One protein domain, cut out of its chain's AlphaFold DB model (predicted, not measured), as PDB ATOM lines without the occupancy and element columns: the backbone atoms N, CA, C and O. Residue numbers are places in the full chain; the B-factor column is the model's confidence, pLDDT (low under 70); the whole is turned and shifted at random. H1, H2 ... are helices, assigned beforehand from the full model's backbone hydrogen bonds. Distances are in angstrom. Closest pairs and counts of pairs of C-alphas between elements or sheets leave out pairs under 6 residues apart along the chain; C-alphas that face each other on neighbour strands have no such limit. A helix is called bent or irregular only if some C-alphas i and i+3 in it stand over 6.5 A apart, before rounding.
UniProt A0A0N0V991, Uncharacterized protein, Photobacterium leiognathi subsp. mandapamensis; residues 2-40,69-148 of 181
ATOM      1  N   ARG A   2     202.815 184.928 238.298       59.50
ATOM      2  CA  ARG A   2     202.585 183.485 238.590       59.50
ATOM      3  C   ARG A   2     201.735 183.173 239.835       59.50
ATOM      4  O   ARG A   2     201.101 182.127 239.874       59.50
ATOM      5  N   LEU A   3     201.752 184.038 240.854       55.91
ATOM      6  CA  LEU A   3     200.971 183.841 242.084       55.91
ATOM      7  C   LEU A   3     199.487 184.129 241.855       55.91
ATOM      8  O   LEU A   3     198.667 183.274 242.144       55.91
ATOM      9  N   ILE A   4     199.164 185.257 241.216       60.66
ATOM     10  CA  ILE A   4     197.785 185.646 240.877       60.66
ATOM     11  C   ILE A   4     197.097 184.554 240.044       60.66
ATOM     12  O   ILE A   4     195.996 184.136 240.369       60.66
ATOM     13  N   THR A   5     197.784 184.012 239.034       59.53
ATOM     14  CA  THR A   5     197.252 182.911 238.208       59.53
ATOM     15  C   THR A   5     197.122 181.587 238.960       59.53
ATOM     16  O   THR A   5     196.230 180.806 238.649       59.53
ATOM     17  N   LYS A   6     197.980 181.299 239.947       62.25
ATOM     18  CA  LYS A   6     197.835 180.104 240.797       62.25
ATOM     19  C   LYS A   6     196.670 180.241 241.773       62.25
ATOM     20  O   LYS A   6     195.931 179.275 241.942       62.25
ATOM     21  N   THR A   7     196.513 181.411 242.389       62.09
ATOM     22  CA  THR A   7     195.414 181.708 243.312       62.09
ATOM     23  C   THR A   7     194.077 181.673 242.583       62.09
ATOM     24  O   THR A   7     193.156 181.027 243.064       62.09
ATOM     25  N   ASP A   8     194.007 182.258 241.387       59.50
ATOM     26  CA  ASP A   8     192.832 182.210 240.512       59.50
ATOM     27  C   ASP A   8     192.432 180.759 240.192       59.50
ATOM     28  O   ASP A   8     191.324 180.317 240.487       59.50
ATOM     29  N   LEU A   9     193.389 179.942 239.738       65.12
ATOM     30  CA  LEU A   9     193.135 178.539 239.394       65.12
ATOM     31  C   LEU A   9     192.772 177.667 240.610       65.12
ATOM     32  O   LEU A   9     192.039 176.683 240.474       65.12
ATOM     33  N   PHE A  10     193.304 177.995 241.790       68.50
ATOM     34  CA  PHE A  10     192.969 177.337 243.054       68.50
ATOM     35  C   PHE A  10     191.549 177.685 243.504       68.50
ATOM     36  O   PHE A  10     190.773 176.787 243.835       68.50
ATOM     37  N   LEU A  11     191.190 178.967 243.458       63.66
ATOM     38  CA  LEU A  11     189.867 179.465 243.816       63.66
ATOM     39  C   LEU A  11     188.801 178.847 242.902       63.66
ATOM     40  O   LEU A  11     187.813 178.291 243.375       63.66
ATOM     41  N   GLN A  12     189.080 178.794 241.602       64.31
ATOM     42  CA  GLN A  12     188.191 178.203 240.606       64.31
ATOM     43  C   GLN A  12     188.019 176.687 240.769       64.31
ATOM     44  O   GLN A  12     186.914 176.167 240.625       64.31
ATOM     45  N   LYS A  13     189.089 175.958 241.115       65.88
ATOM     46  CA  LYS A  13     189.002 174.523 241.441       65.88
ATOM     47  C   LYS A  13     188.177 174.267 242.696       65.88
ATOM     48  O   LYS A  13     187.352 173.358 242.694       65.88
ATOM     49  N   THR A  14     188.424 175.045 243.744       65.69
ATOM     50  CA  THR A  14     187.744 174.907 245.037       65.69
ATOM     51  C   THR A  14     186.251 175.151 244.869       65.69
ATOM     52  O   THR A  14     185.438 174.329 245.283       65.69
ATOM     53  N   LEU A  15     185.893 176.211 244.144       65.75
ATOM     54  CA  LEU A  15     184.507 176.509 243.806       65.75
ATOM     55  C   LEU A  15     183.879 175.389 242.975       65.75
ATOM     56  O   LEU A  15     182.802 174.924 243.319       65.75
ATOM     57  N   ASN A  16     184.560 174.873 241.949       66.00
ATOM     58  CA  ASN A  16     184.015 173.791 241.126       66.00
ATOM     59  C   ASN A  16     183.728 172.503 241.932       66.00
ATOM     60  O   ASN A  16     182.746 171.816 241.664       66.00
ATOM     61  N   ILE A  17     184.548 172.186 242.942       69.69
ATOM     62  CA  ILE A  17     184.308 171.053 243.854       69.69
ATOM     63  C   ILE A  17     183.063 171.304 244.708       69.69
ATOM     64  O   ILE A  17     182.177 170.449 244.752       69.69
ATOM     65  N   ILE A  18     182.979 172.479 245.339       66.81
ATOM     66  CA  ILE A  18     181.824 172.879 246.154       66.81
ATOM     67  C   ILE A  18     180.548 172.810 245.311       66.81
ATOM     68  O   ILE A  18     179.552 172.234 245.736       66.81
ATOM     69  N   PHE A  19     180.598 173.315 244.081       67.38
ATOM     70  CA  PHE A  19     179.454 173.333 243.184       67.38
ATOM     71  C   PHE A  19     179.011 171.950 242.728       67.38
ATOM     72  O   PHE A  19     177.811 171.698 242.665       67.38
ATOM     73  N   ASN A  20     179.937 171.033 242.446       67.88
ATOM     74  CA  ASN A  20     179.567 169.663 242.091       67.88
ATOM     75  C   ASN A  20     178.897 168.928 243.257       67.88
ATOM     76  O   ASN A  20     178.003 168.115 243.028       67.88
ATOM     77  N   PHE A  21     179.314 169.232 244.487       72.69
ATOM     78  CA  PHE A  21     178.705 168.687 245.693       72.69
ATOM     79  C   PHE A  21     177.297 169.253 245.921       72.69
ATOM     80  O   PHE A  21     176.360 168.503 246.192       72.69
ATOM     81  N   THR A  22     177.115 170.562 245.744       71.00
ATOM     82  CA  THR A  22     175.828 171.220 246.002       71.00
ATOM     83  C   THR A  22     174.822 171.076 244.863       71.00
ATOM     84  O   THR A  22     173.628 171.192 245.127       71.00
ATOM     85  N   LYS A  23     175.246 170.769 243.623       70.44
ATOM     86  CA  LYS A  23     174.360 170.791 242.440       70.44
ATOM     87  C   LYS A  23     173.097 169.946 242.605       70.44
ATOM     88  O   LYS A  23     172.013 170.382 242.230       70.44
ATOM     89  N   ASN A  24     173.238 168.736 243.147       68.50
ATOM     90  CA  ASN A  24     172.127 167.790 243.234       68.50
ATOM     91  C   ASN A  24     171.107 168.275 244.268       68.50
ATOM     92  O   ASN A  24     169.910 168.273 244.000       68.50
ATOM     93  N   ILE A  25     171.600 168.770 245.407       73.38
ATOM     94  CA  ILE A  25     170.784 169.357 246.473       73.38
ATOM     95  C   ILE A  25     170.049 170.593 245.944       73.38
ATOM     96  O   ILE A  25     168.836 170.701 246.109       73.38
ATOM     97  N   THR A  26     170.745 171.485 245.233       72.38
ATOM     98  CA  THR A  26     170.128 172.696 244.678       72.38
ATOM     99  C   THR A  26     169.117 172.402 243.576       72.38
ATOM    100  O   THR A  26     168.109 173.089 243.492       72.38
ATOM    101  N   CYS A  27     169.332 171.372 242.752       67.81
ATOM    102  CA  CYS A  27     168.340 170.948 241.762       67.81
ATOM    103  C   CYS A  27     167.059 170.426 242.421       67.81
ATOM    104  O   CYS A  27     165.974 170.805 241.996       67.81
ATOM    105  N   ILE A  28     167.179 169.603 243.468       71.75
ATOM    106  CA  ILE A  28     166.021 169.069 244.199       71.75
ATOM    107  C   ILE A  28     165.236 170.205 244.859       71.75
ATOM    108  O   ILE A  28     164.024 170.306 244.680       71.75
ATOM    109  N   LEU A  29     165.927 171.091 245.578       73.19
ATOM    110  CA  LEU A  29     165.297 172.245 246.215       73.19
ATOM    111  C   LEU A  29     164.671 173.197 245.178       73.19
ATOM    112  O   LEU A  29     163.593 173.721 245.438       73.19
ATOM    113  N   LEU A  30     165.281 173.388 243.996       74.56
ATOM    114  CA  LEU A  30     164.684 174.188 242.916       74.56
ATOM    115  C   LEU A  30     163.375 173.573 242.433       74.56
ATOM    116  O   LEU A  30     162.398 174.288 242.243       74.56
ATOM    117  N   SER A  31     163.348 172.256 242.229       68.31
ATOM    118  CA  SER A  31     162.132 171.559 241.819       68.31
ATOM    119  C   SER A  31     161.022 171.722 242.856       68.31
ATOM    120  O   SER A  31     159.892 172.015 242.481       68.31
ATOM    121  N   ILE A  32     161.344 171.609 244.147       73.38
ATOM    122  CA  ILE A  32     160.384 171.841 245.235       73.38
ATOM    123  C   ILE A  32     159.898 173.297 245.227       73.38
ATOM    124  O   ILE A  32     158.694 173.537 245.274       73.38
ATOM    125  N   ALA A  33     160.812 174.265 245.107       74.62
ATOM    126  CA  ALA A  33     160.476 175.684 245.058       74.62
ATOM    127  C   ALA A  33     159.563 176.017 243.870       74.62
ATOM    128  O   ALA A  33     158.578 176.719 244.049       74.62
ATOM    129  N   LEU A  34     159.832 175.470 242.681       73.38
ATOM    130  CA  LEU A  34     158.994 175.667 241.495       73.38
ATOM    131  C   LEU A  34     157.598 175.060 241.652       73.38
ATOM    132  O   LEU A  34     156.630 175.663 241.201       73.38
ATOM    133  N   ILE A  35     157.476 173.900 242.305       72.44
ATOM    134  CA  ILE A  35     156.170 173.302 242.613       72.44
ATOM    135  C   ILE A  35     155.380 174.232 243.540       72.44
ATOM    136  O   ILE A  35     154.229 174.544 243.254       72.44
ATOM    137  N   ILE A  36     156.007 174.726 244.612       71.75
ATOM    138  CA  ILE A  36     155.375 175.653 245.561       71.75
ATOM    139  C   ILE A  36     154.988 176.965 244.864       71.75
ATOM    140  O   ILE A  36     153.853 177.414 244.985       71.75
ATOM    141  N   PHE A  37     155.898 177.549 244.085       69.06
ATOM    142  CA  PHE A  37     155.673 178.808 243.376       69.06
ATOM    143  C   PHE A  37     154.576 178.678 242.317       69.06
ATOM    144  O   PHE A  37     153.740 179.563 242.187       69.06
ATOM    145  N   SER A  38     154.520 177.549 241.602       64.19
ATOM    146  CA  SER A  38     153.431 177.256 240.666       64.19
ATOM    147  C   SER A  38     152.082 177.164 241.374       64.19
ATOM    148  O   SER A  38     151.077 177.583 240.803       64.19
ATOM    149  N   LEU A  39     152.040 176.626 242.596       64.62
ATOM    150  CA  LEU A  39     150.808 176.560 243.378       64.62
ATOM    151  C   LEU A  39     150.381 177.951 243.852       64.62
ATOM    152  O   LEU A  39     149.204 178.257 243.748       64.62
ATOM    153  N   ILE A  40     151.313 178.795 244.300       61.66
ATOM    154  CA  ILE A  40     151.031 180.149 244.810       61.66
ATOM    155  C   ILE A  40     150.643 181.110 243.673       61.66
ATOM    156  O   ILE A  40     149.588 181.736 243.728       61.66
ATOM    157  N   ARG A  69     177.990 186.790 227.594       75.50
ATOM    158  CA  ARG A  69     179.414 186.563 227.864       75.50
ATOM    159  C   ARG A  69     179.720 185.096 228.172       75.50
ATOM    160  O   ARG A  69     180.751 184.595 227.715       75.50
ATOM    161  N   PHE A  70     178.855 184.410 228.919       75.81
ATOM    162  CA  PHE A  70     179.023 183.000 229.270       75.81
ATOM    163  C   PHE A  70     179.018 182.103 228.023       75.81
ATOM    164  O   PHE A  70     179.957 181.329 227.811       75.81
ATOM    165  N   PHE A  71     178.017 182.257 227.153       78.19
ATOM    166  CA  PHE A  71     177.920 181.471 225.920       78.19
ATOM    167  C   PHE A  71     179.026 181.816 224.919       78.19
ATOM    168  O   PHE A  71     179.598 180.912 224.307       78.19
ATOM    169  N   ASN A  72     179.398 183.094 224.803       72.62
ATOM    170  CA  ASN A  72     180.464 183.504 223.892       72.62
ATOM    171  C   ASN A  72     181.820 182.899 224.303       72.62
ATOM    172  O   ASN A  72     182.565 182.400 223.460       72.62
ATOM    173  N   ARG A  73     182.118 182.834 225.610       70.56
ATOM    174  CA  ARG A  73     183.304 182.113 226.111       70.56
ATOM    175  C   ARG A  73     183.206 180.599 225.885       70.56
ATOM    176  O   ARG A  73     184.212 179.985 225.542       70.56
ATOM    177  N   GLY A  74     182.025 179.993 226.026       71.62
ATOM    178  CA  GLY A  74     181.814 178.570 225.725       71.62
ATOM    179  C   GLY A  74     182.199 178.205 224.286       71.62
ATOM    180  O   GLY A  74     182.879 177.198 224.067       71.62
ATOM    181  N   ASN A  75     181.860 179.081 223.334       69.44
ATOM    182  CA  ASN A  75     182.226 178.940 221.923       69.44
ATOM    183  C   ASN A  75     183.745 179.049 221.698       69.44
ATOM    184  O   ASN A  75     184.317 178.217 220.995       69.44
ATOM    185  N   VAL A  76     184.419 180.019 222.335       71.75
ATOM    186  CA  VAL A  76     185.884 180.203 222.235       71.75
ATOM    187  C   VAL A  76     186.649 178.961 222.708       71.75
ATOM    188  O   VAL A  76     187.662 178.590 222.118       71.75
ATOM    189  N   PHE A  77     186.148 178.272 223.736       67.06
ATOM    190  CA  PHE A  77     186.777 177.066 224.283       67.06
ATOM    191  C   PHE A  77     186.282 175.748 223.664       67.06
ATOM    192  O   PHE A  77     186.590 174.680 224.197       67.06
ATOM    193  N   LYS A  78     185.552 175.804 222.537       72.31
ATOM    194  CA  LYS A  78     185.036 174.638 221.791       72.31
ATOM    195  C   LYS A  78     184.226 173.654 222.656       72.31
ATOM    196  O   LYS A  78     184.282 172.442 222.441       72.31
ATOM    197  N   TYR A  79     183.481 174.141 223.649       71.62
ATOM    198  CA  TYR A  79     182.517 173.291 224.356       71.62
ATOM    199  C   TYR A  79     181.308 173.002 223.460       71.62
ATOM    200  O   TYR A  79     180.930 173.825 222.626       71.62
ATOM    201  N   SER A  80     180.664 171.844 223.649       79.81
ATOM    202  CA  SER A  80     179.376 171.602 223.002       79.81
ATOM    203  C   SER A  80     178.348 172.620 223.520       79.81
ATOM    204  O   SER A  80     178.368 173.009 224.697       79.81
ATOM    205  N   LYS A  81     177.438 173.070 222.646       74.06
ATOM    206  CA  LYS A  81     176.373 174.017 223.025       74.06
ATOM    207  C   LYS A  81     175.537 173.470 224.188       74.06
ATOM    208  O   LYS A  81     175.181 174.215 225.097       74.06
ATOM    209  N   TRP A  82     175.302 172.158 224.194       75.94
ATOM    210  CA  TRP A  82     174.534 171.467 225.223       75.94
ATOM    211  C   TRP A  82     175.250 171.393 226.574       75.94
ATOM    212  O   TRP A  82     174.638 171.657 227.606       75.94
ATOM    213  N   ASP A  83     176.552 171.106 226.592       73.38
ATOM    214  CA  ASP A  83     177.324 171.079 227.841       73.38
ATOM    215  C   ASP A  83     177.473 172.478 228.440       73.38
ATOM    216  O   ASP A  83     177.453 172.644 229.661       73.38
ATOM    217  N   THR A  84     177.593 173.491 227.581       74.06
ATOM    218  CA  THR A  84     177.599 174.899 227.990       74.06
ATOM    219  C   THR A  84     176.256 175.270 228.612       74.06
ATOM    220  O   THR A  84     176.226 175.796 229.720       74.06
ATOM    221  N   PHE A  85     175.145 174.908 227.965       78.88
ATOM    222  CA  PHE A  85     173.800 175.142 228.485       78.88
ATOM    223  C   PHE A  85     173.548 174.430 229.823       78.88
ATOM    224  O   PHE A  85     173.111 175.068 230.772       78.88
ATOM    225  N   LYS A  86     173.898 173.143 229.951       76.44
ATOM    226  CA  LYS A  86     173.767 172.391 231.214       76.44
ATOM    227  C   LYS A  86     174.534 173.031 232.369       76.44
ATOM    228  O   LYS A  86     174.047 173.066 233.498       76.44
ATOM    229  N   LYS A  87     175.750 173.515 232.105       74.94
ATOM    230  CA  LYS A  87     176.530 174.244 233.110       74.94
ATOM    231  C   LYS A  87     175.834 175.549 233.465       74.94
ATOM    232  O   LYS A  87     175.636 175.804 234.644       74.94
ATOM    233  N   TYR A  88     175.411 176.316 232.462       77.88
ATOM    234  CA  TYR A  88     174.701 177.578 232.649       77.88
ATOM    235  C   TYR A  88     173.458 177.432 233.533       77.88
ATOM    236  O   TYR A  88     173.297 178.172 234.498       77.88
ATOM    237  N   THR A  89     172.609 176.440 233.264       76.19
ATOM    238  CA  THR A  89     171.387 176.210 234.046       76.19
ATOM    239  C   THR A  89     171.678 175.772 235.478       76.19
ATOM    240  O   THR A  89     170.989 176.203 236.397       76.19
ATOM    241  N   THR A  90     172.725 174.968 235.689       74.81
ATOM    242  CA  THR A  90     173.166 174.556 237.035       74.81
ATOM    243  C   THR A  90     173.696 175.740 237.849       74.81
ATOM    244  O   THR A  90     173.459 175.850 239.045       74.81
ATOM    245  N   ILE A  91     174.412 176.649 237.194       75.38
ATOM    246  CA  ILE A  91     174.921 177.880 237.801       75.38
ATOM    247  C   ILE A  91     173.747 178.775 238.192       75.38
ATOM    248  O   ILE A  91     173.656 179.229 239.329       75.38
ATOM    249  N   LEU A  92     172.814 178.990 237.266       75.94
ATOM    250  CA  LEU A  92     171.639 179.820 237.496       75.94
ATOM    251  C   LEU A  92     170.787 179.297 238.662       75.94
ATOM    252  O   LEU A  92     170.365 180.077 239.511       75.94
ATOM    253  N   SER A  93     170.577 177.979 238.743       77.75
ATOM    254  CA  SER A  93     169.820 177.381 239.846       77.75
ATOM    255  C   SER A  93     170.489 177.629 241.195       77.75
ATOM    256  O   SER A  93     169.819 177.990 242.158       77.75
ATOM    257  N   GLN A  94     171.812 177.516 241.266       74.81
ATOM    258  CA  GLN A  94     172.572 177.783 242.487       74.81
ATOM    259  C   GLN A  94     172.563 179.263 242.875       74.81
ATOM    260  O   GLN A  94     172.484 179.573 244.064       74.81
ATOM    261  N   LEU A  95     172.606 180.163 241.887       75.69
ATOM    262  CA  LEU A  95     172.532 181.609 242.102       75.69
ATOM    263  C   LEU A  95     171.219 182.020 242.769       75.69
ATOM    264  O   LEU A  95     171.226 182.902 243.617       75.69
ATOM    265  N   ILE A  96     170.113 181.379 242.403       75.31
ATOM    266  CA  ILE A  96     168.811 181.650 243.011       75.31
ATOM    267  C   ILE A  96     168.731 180.960 244.375       75.31
ATOM    268  O   ILE A  96     168.410 181.583 245.379       75.31
ATOM    269  N   LEU A  97     169.083 179.679 244.464       78.31
ATOM    270  CA  LEU A  97     168.789 178.919 245.675       78.31
ATOM    271  C   LEU A  97     169.610 179.257 246.900       78.31
ATOM    272  O   LEU A  97     169.083 179.150 248.005       78.31
ATOM    273  N   ILE A  98     170.890 179.578 246.746       79.62
ATOM    274  CA  ILE A  98     171.751 179.825 247.906       79.62
ATOM    275  C   ILE A  98     171.245 181.046 248.698       79.62
ATOM    276  O   ILE A  98     171.004 180.897 249.896       79.62
ATOM    277  N   PRO A  99     170.982 182.204 248.063       76.69
ATOM    278  CA  PRO A  99     170.344 183.347 248.714       76.69
ATOM    279  C   PRO A  99     168.983 183.009 249.333       76.69
ATOM    280  O   PRO A  99     168.784 183.272 250.514       76.69
ATOM    281  N   PHE A 100     168.084 182.343 248.599       77.94
ATOM    282  CA  PHE A 100     166.768 181.953 249.129       77.94
ATOM    283  C   PHE A 100     166.864 180.992 250.326       77.94
ATOM    284  O   PHE A 100     166.089 181.088 251.275       77.94
ATOM    285  N   SER A 101     167.845 180.090 250.331       81.25
ATOM    286  CA  SER A 101     168.085 179.186 251.461       81.25
ATOM    287  C   SER A 101     168.590 179.954 252.683       81.25
ATOM    288  O   SER A 101     168.138 179.702 253.797       81.25
ATOM    289  N   ILE A 102     169.492 180.921 252.486       81.88
ATOM    290  CA  ILE A 102     169.968 181.805 253.558       81.88
ATOM    291  C   ILE A 102     168.805 182.631 254.117       81.88
ATOM    292  O   ILE A 102     168.663 182.723 255.334       81.88
ATOM    293  N   MET A 103     167.940 183.161 253.249       82.88
ATOM    294  CA  MET A 103     166.725 183.879 253.637       82.88
ATOM    295  C   MET A 103     165.840 183.021 254.538       82.88
ATOM    296  O   MET A 103     165.504 183.434 255.647       82.88
ATOM    297  N   GLY A 104     165.528 181.797 254.098       82.69
ATOM    298  CA  GLY A 104     164.724 180.851 254.867       82.69
ATOM    299  C   GLY A 104     165.332 180.552 256.237       82.69
ATOM    300  O   GLY A 104     164.623 180.566 257.240       82.69
ATOM    301  N   ILE A 105     166.653 180.366 256.314       86.88
ATOM    302  CA  ILE A 105     167.359 180.146 257.586       86.88
ATOM    303  C   ILE A 105     167.250 181.373 258.505       86.88
ATOM    304  O   ILE A 105     166.961 181.216 259.690       86.88
ATOM    305  N   ILE A 106     167.451 182.590 257.991       84.88
ATOM    306  CA  ILE A 106     167.352 183.818 258.795       84.88
ATOM    307  C   ILE A 106     165.925 184.006 259.326       84.88
ATOM    308  O   ILE A 106     165.747 184.360 260.496       84.88
ATOM    309  N   ILE A 107     164.914 183.729 258.501       84.50
ATOM    310  CA  ILE A 107     163.502 183.781 258.895       84.50
ATOM    311  C   ILE A 107     163.223 182.773 260.014       84.50
ATOM    312  O   ILE A 107     162.678 183.159 261.045       84.50
ATOM    313  N   LEU A 108     163.667 181.519 259.865       86.75
ATOM    314  CA  LEU A 108     163.509 180.480 260.890       86.75
ATOM    315  C   LEU A 108     164.169 180.871 262.218       86.75
ATOM    316  O   LEU A 108     163.544 180.750 263.267       86.75
ATOM    317  N   ILE A 109     165.396 181.399 262.187       87.19
ATOM    318  CA  ILE A 109     166.098 181.872 263.395       87.19
ATOM    319  C   ILE A 109     165.346 183.037 264.050       87.19
ATOM    320  O   ILE A 109     165.302 183.149 265.275       87.19
ATOM    321  N   THR A 110     164.782 183.940 263.250       85.00
ATOM    322  CA  THR A 110     164.054 185.108 263.763       85.00
ATOM    323  C   THR A 110     162.733 184.692 264.406       85.00
ATOM    324  O   THR A 110     162.411 185.177 265.490       85.00
ATOM    325  N   LEU A 111     162.018 183.750 263.782       86.81
ATOM    326  CA  LEU A 111     160.815 183.123 264.329       86.81
ATOM    327  C   LEU A 111     161.098 182.409 265.649       86.81
ATOM    328  O   LEU A 111     160.368 182.623 266.608       86.81
ATOM    329  N   ASP A 112     162.177 181.630 265.725       89.06
ATOM    330  CA  ASP A 112     162.570 180.922 266.948       89.06
ATOM    331  C   ASP A 112     162.874 181.893 268.104       89.06
ATOM    332  O   ASP A 112     162.449 181.689 269.238       89.06
ATOM    333  N   LYS A 113     163.537 183.020 267.812       87.50
ATOM    334  CA  LYS A 113     163.900 184.020 268.830       87.50
ATOM    335  C   LYS A 113     162.737 184.881 269.311       87.50
ATOM    336  O   LYS A 113     162.709 185.255 270.481       87.50
ATOM    337  N   LYS A 114     161.848 185.293 268.407       87.25
ATOM    338  CA  LYS A 114     160.790 186.271 268.710       87.25
ATOM    339  C   LYS A 114     159.415 185.638 268.900       87.25
ATOM    340  O   LYS A 114     158.521 186.303 269.411       87.25
ATOM    341  N   GLY A 115     159.216 184.404 268.443       83.38
ATOM    342  CA  GLY A 115     157.917 183.728 268.379       83.38
ATOM    343  C   GLY A 115     156.969 184.274 267.302       83.38
ATOM    344  O   GLY A 115     155.989 183.619 266.966       83.38
ATOM    345  N   VAL A 116     157.258 185.450 266.741       83.06
ATOM    346  CA  VAL A 116     156.463 186.136 265.717       83.06
ATOM    347  C   VAL A 116     157.380 186.821 264.704       83.06
ATOM    348  O   VAL A 116     158.454 187.311 265.058       83.06
ATOM    349  N   PHE A 117     156.954 186.852 263.442       80.25
ATOM    350  CA  PHE A 117     157.692 187.469 262.342       80.25
ATOM    351  C   PHE A 117     156.915 188.677 261.814       80.25
ATOM    352  O   PHE A 117     155.796 188.529 261.326       80.25
ATOM    353  N   TYR A 118     157.491 189.873 261.950       81.88
ATOM    354  CA  TYR A 118     156.879 191.121 261.492       81.88
ATOM    355  C   TYR A 118     157.422 191.541 260.125       81.88
ATOM    356  O   TYR A 118     158.557 191.224 259.774       81.88
ATOM    357  N   LEU A 119     156.645 192.338 259.388       78.31
ATOM    358  CA  LEU A 119     157.050 192.869 258.081       78.31
ATOM    359  C   LEU A 119     158.358 193.684 258.158       78.31
ATOM    360  O   LEU A 119     159.223 193.560 257.306       78.31
ATOM    361  N   SER A 120     158.573 194.420 259.250       80.69
ATOM    362  CA  SER A 120     159.808 195.188 259.472       80.69
ATOM    363  C   SER A 120     161.057 194.328 259.713       80.69
ATOM    364  O   SER A 120     162.184 194.813 259.583       80.69
ATOM    365  N   ASP A 121     160.887 193.056 260.087       78.56
ATOM    366  CA  ASP A 121     161.990 192.098 260.129       78.56
ATOM    367  C   ASP A 121     162.321 191.596 258.722       78.56
ATOM    368  O   ASP A 121     163.497 191.390 258.424       78.56
ATOM    369  N   PHE A 122     161.322 191.491 257.842       77.44
ATOM    370  CA  PHE A 122     161.510 191.142 256.436       77.44
ATOM    371  C   PHE A 122     162.374 192.173 255.705       77.44
ATOM    372  O   PHE A 122     163.344 191.778 255.070       77.44
ATOM    373  N   ASP A 123     162.136 193.473 255.899       75.94
ATOM    374  CA  ASP A 123     162.932 194.545 255.269       75.94
ATOM    375  C   ASP A 123     164.432 194.451 255.608       75.94
ATOM    376  O   ASP A 123     165.315 194.762 254.803       75.94
ATOM    377  N   LYS A 124     164.762 193.996 256.823       76.06
ATOM    378  CA  LYS A 124     166.158 193.778 257.236       76.06
ATOM    379  C   LYS A 124     166.757 192.545 256.574       76.06
ATOM    380  O   LYS A 124     167.934 192.566 256.213       76.06
ATOM    381  N   VAL A 125     165.968 191.480 256.436       76.75
ATOM    382  CA  VAL A 125     166.381 190.275 255.713       76.75
ATOM    383  C   VAL A 125     166.602 190.607 254.241       76.75
ATOM    384  O   VAL A 125     167.634 190.225 253.699       76.75
ATOM    385  N   ASP A 126     165.710 191.378 253.629       72.75
ATOM    386  CA  ASP A 126     165.763 191.734 252.214       72.75
ATOM    387  C   ASP A 126     167.054 192.486 251.855       72.75
ATOM    388  O   ASP A 126     167.800 192.079 250.966       72.75
ATOM    389  N   ASN A 127     167.445 193.476 252.664       74.00
ATOM    390  CA  ASN A 127     168.725 194.175 252.496       74.00
ATOM    391  C   ASN A 127     169.952 193.240 252.568       74.00
ATOM    392  O   ASN A 127     170.900 193.373 251.786       74.00
ATOM    393  N   ILE A 128     169.949 192.273 253.494       74.38
ATOM    394  CA  ILE A 128     171.024 191.274 253.619       74.38
ATOM    395  C   ILE A 128     171.039 190.352 252.394       74.38
ATOM    396  O   ILE A 128     172.112 190.006 251.892       74.38
ATOM    397  N   ILE A 129     169.866 189.977 251.887       72.69
ATOM    398  CA  ILE A 129     169.722 189.132 250.703       72.69
ATOM    399  C   ILE A 129     170.217 189.850 249.454       72.69
ATOM    400  O   ILE A 129     171.035 189.275 248.739       72.69
ATOM    401  N   ILE A 130     169.832 191.106 249.233       71.69
ATOM    402  CA  ILE A 130     170.313 191.930 248.114       71.69
ATOM    403  C   ILE A 130     171.846 192.033 248.135       71.69
ATOM    404  O   ILE A 130     172.506 191.889 247.098       71.69
ATOM    405  N   PHE A 131     172.443 192.208 249.315       74.12
ATOM    406  CA  PHE A 131     173.898 192.237 249.477       74.12
ATOM    407  C   PHE A 131     174.563 190.896 249.125       74.12
ATOM    408  O   PHE A 131     175.510 190.856 248.332       74.12
ATOM    409  N   ILE A 132     174.051 189.779 249.657       71.25
ATOM    410  CA  ILE A 132     174.559 188.429 249.361       71.25
ATOM    411  C   ILE A 132     174.406 188.115 247.872       71.25
ATOM    412  O   ILE A 132     175.342 187.616 247.248       71.25
ATOM    413  N   TYR A 133     173.260 188.456 247.289       71.12
ATOM    414  CA  TYR A 133     172.945 188.264 245.880       71.12
ATOM    415  C   TYR A 133     173.907 189.032 244.971       71.12
ATOM    416  O   TYR A 133     174.391 188.491 243.973       71.12
ATOM    417  N   SER A 134     174.269 190.256 245.356       68.50
ATOM    418  CA  SER A 134     175.240 191.087 244.638       68.50
ATOM    419  C   SER A 134     176.645 190.466 244.643       68.50
ATOM    420  O   SER A 134     177.273 190.337 243.589       68.50
ATOM    421  N   ILE A 135     177.124 189.993 245.800       71.31
ATOM    422  CA  ILE A 135     178.423 189.301 245.919       71.31
ATOM    423  C   ILE A 135     178.426 187.997 245.115       71.31
ATOM    424  O   ILE A 135     179.396 187.691 244.410       71.31
ATOM    425  N   PHE A 136     177.342 187.225 245.199       69.88
ATOM    426  CA  PHE A 136     177.228 185.955 244.493       69.88
ATOM    427  C   PHE A 136     177.196 186.170 242.979       69.88
ATOM    428  O   PHE A 136     177.913 185.483 242.257       69.88
ATOM    429  N   SER A 137     176.476 187.187 242.503       65.25
ATOM    430  CA  SER A 137     176.438 187.576 241.090       65.25
ATOM    431  C   SER A 137     177.837 187.916 240.562       65.25
ATOM    432  O   SER A 137     178.259 187.364 239.547       65.25
ATOM    433  N   ILE A 138     178.621 188.726 241.285       65.88
ATOM    434  CA  ILE A 138     180.013 189.056 240.910       65.88
ATOM    435  C   ILE A 138     180.893 187.797 240.882       65.88
ATOM    436  O   ILE A 138     181.658 187.576 239.937       65.88
ATOM    437  N   THR A 139     180.748 186.933 241.887       63.38
ATOM    438  CA  THR A 139     181.497 185.674 241.984       63.38
ATOM    439  C   THR A 139     181.140 184.728 240.835       63.38
ATOM    440  O   THR A 139     182.027 184.078 240.283       63.38
ATOM    441  N   MET A 140     179.880 184.696 240.397       63.41
ATOM    442  CA  MET A 140     179.420 183.894 239.259       63.41
ATOM    443  C   MET A 140     179.978 184.393 237.923       63.41
ATOM    444  O   MET A 140     180.478 183.586 237.135       63.41
ATOM    445  N   ILE A 141     179.973 185.712 237.689       59.91
ATOM    446  CA  ILE A 141     180.563 186.340 236.490       59.91
ATOM    447  C   ILE A 141     182.037 185.945 236.341       59.91
ATOM    448  O   ILE A 141     182.523 185.693 235.229       59.91
ATOM    449  N   TYR A 142     182.745 185.891 237.468       59.66
ATOM    450  CA  TYR A 142     184.173 185.617 237.508       59.66
ATOM    451  C   TYR A 142     184.489 184.117 237.420       59.66
ATOM    452  O   TYR A 142     185.249 183.684 236.554       59.66
ATOM    453  N   THR A 143     183.855 183.307 238.264       57.19
ATOM    454  CA  THR A 143     184.215 181.897 238.482       57.19
ATOM    455  C   THR A 143     183.797 181.000 237.326       57.19
ATOM    456  O   THR A 143     184.520 180.070 236.965       57.19
ATOM    457  N   PHE A 144     182.645 181.282 236.720       57.00
ATOM    458  CA  PHE A 144     182.018 180.372 235.766       57.00
ATOM    459  C   PHE A 144     182.237 180.709 234.308       57.00
ATOM    460  O   PHE A 144     181.730 180.020 233.426       57.00
ATOM    461  N   SER A 145     183.060 181.707 234.028       56.59
ATOM    462  CA  SER A 145     183.631 181.811 232.701       56.59
ATOM    463  C   SER A 145     184.332 180.494 232.347       56.59
ATOM    464  O   SER A 145     185.275 180.122 233.050       56.59
ATOM    465  N   PRO A 146     183.881 179.765 231.306       52.38
ATOM    466  CA  PRO A 146     184.460 178.476 230.968       52.38
ATOM    467  C   PRO A 146     185.958 178.667 230.757       52.38
ATOM    468  O   PRO A 146     186.377 179.570 230.042       52.38
ATOM    469  N   LEU A 147     186.761 177.866 231.446       54.81
ATOM    470  CA  LEU A 147     188.204 177.848 231.267       54.81
ATOM    471  C   LEU A 147     188.566 176.951 230.089       54.81
ATOM    472  O   LEU A 147     187.888 175.950 229.819       54.81
ATOM    473  N   ALA A 148     189.697 177.272 229.462       50.25
ATOM    474  CA  ALA A 148     190.348 176.402 228.497       50.25
ATOM    475  C   ALA A 148     190.464 174.979 229.051       50.25
ATOM    476  O   ALA A 148     190.970 174.773 230.160       50.25
TER     477      ALA A 148
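AT A GLANCE: This is residues 2 to 40 and 69 to 148 of the 181 residues of an uncharacterized protein of Photobacterium leiognathi subsp. mandapamensis (UniProt A0A0N0V991). A long helical hairpin, H3 with H4 folded back along it, is crossed near the middle of H3 by a long bent helix, H1, whose two ends, residues 2 to 7 and 34 to 40, stick out. The short helix H2 folds back on the first turns of H3, and H3 makes most of the longest axis. The printed part has 119 residues with four named helices, H1, H2, H3 and H4 in that order, and no named strand; the class is all helix. The whole is loose, with a radius of gyration of the C-alphas of 17.4 A, and spans 53 by 38 by 23 A.

HOW THE PARTS SIT: H1, residues 2 to 40, was assigned as one helix by its hydrogen bonds but is bent, with C-alphas 21 and 24 7.1 A apart; its arms H1a, residues 2 to 21, and H1b, residues 24 to 40, stand at a steep tilt of 59 degrees. H3, residues 81 to 114, is the hub, touching three other helices. H1b touches H3 with residues 26 to 30 alone, closest at the C-alphas of Thr 26 and Gln 94, 6.1 A; the two are about perpendicular at 70.4 degrees, only just more than steep. H2, residues 69 to 76, and H3 form a helical hairpin at a shallow tilt of 31 degrees, with the C-alphas of Gly 74 and Thr 84 closest at 6.0 A. H3 and H4, residues 119 to 143, form another, at a shallow tilt of 28 degrees, with the C-alphas of Pro 99 and Ile 129 closest at 6.1 A. H1a and H4 are close but not clearly touching, with the C-alphas of Gln 12 and Thr 143 closest at 5.8 A. H1b and H4 are apart. Every O i to N i+4 pair is within hydrogen-bond range in H1a, H1b and H2, against 29 of 30 in H3 and 20 of 21 in H4.

IN THESE COORDINATES: H1a begins at C-alpha 2, (202.585, 183.485, 238.590), and measures 29.0 A from first to last C-alpha; H1b measures 24.5 A. H2 has 8 residues and measures 10.7 A. H3 measures 49.8 A and starts at C-alpha 81, (176.373, 174.017, 223.025). H4 measures 35.2 A and ends at C-alpha 143, (184.215, 181.897, 238.482).

THE WHOLE: The two C-alphas farthest apart, those of Lys 78 and Gly 115, are 54.7 A apart. Residues 41 to 68 are not printed, and C-alphas 40 and 69 are 33.7 A apart across this cut. The links from H2 to H3 and from H3 to H4 are tight. The mean pLDDT of the printed part is 72.2, and 42 residues are under 70, among them 2 to 20 and 136 to 148.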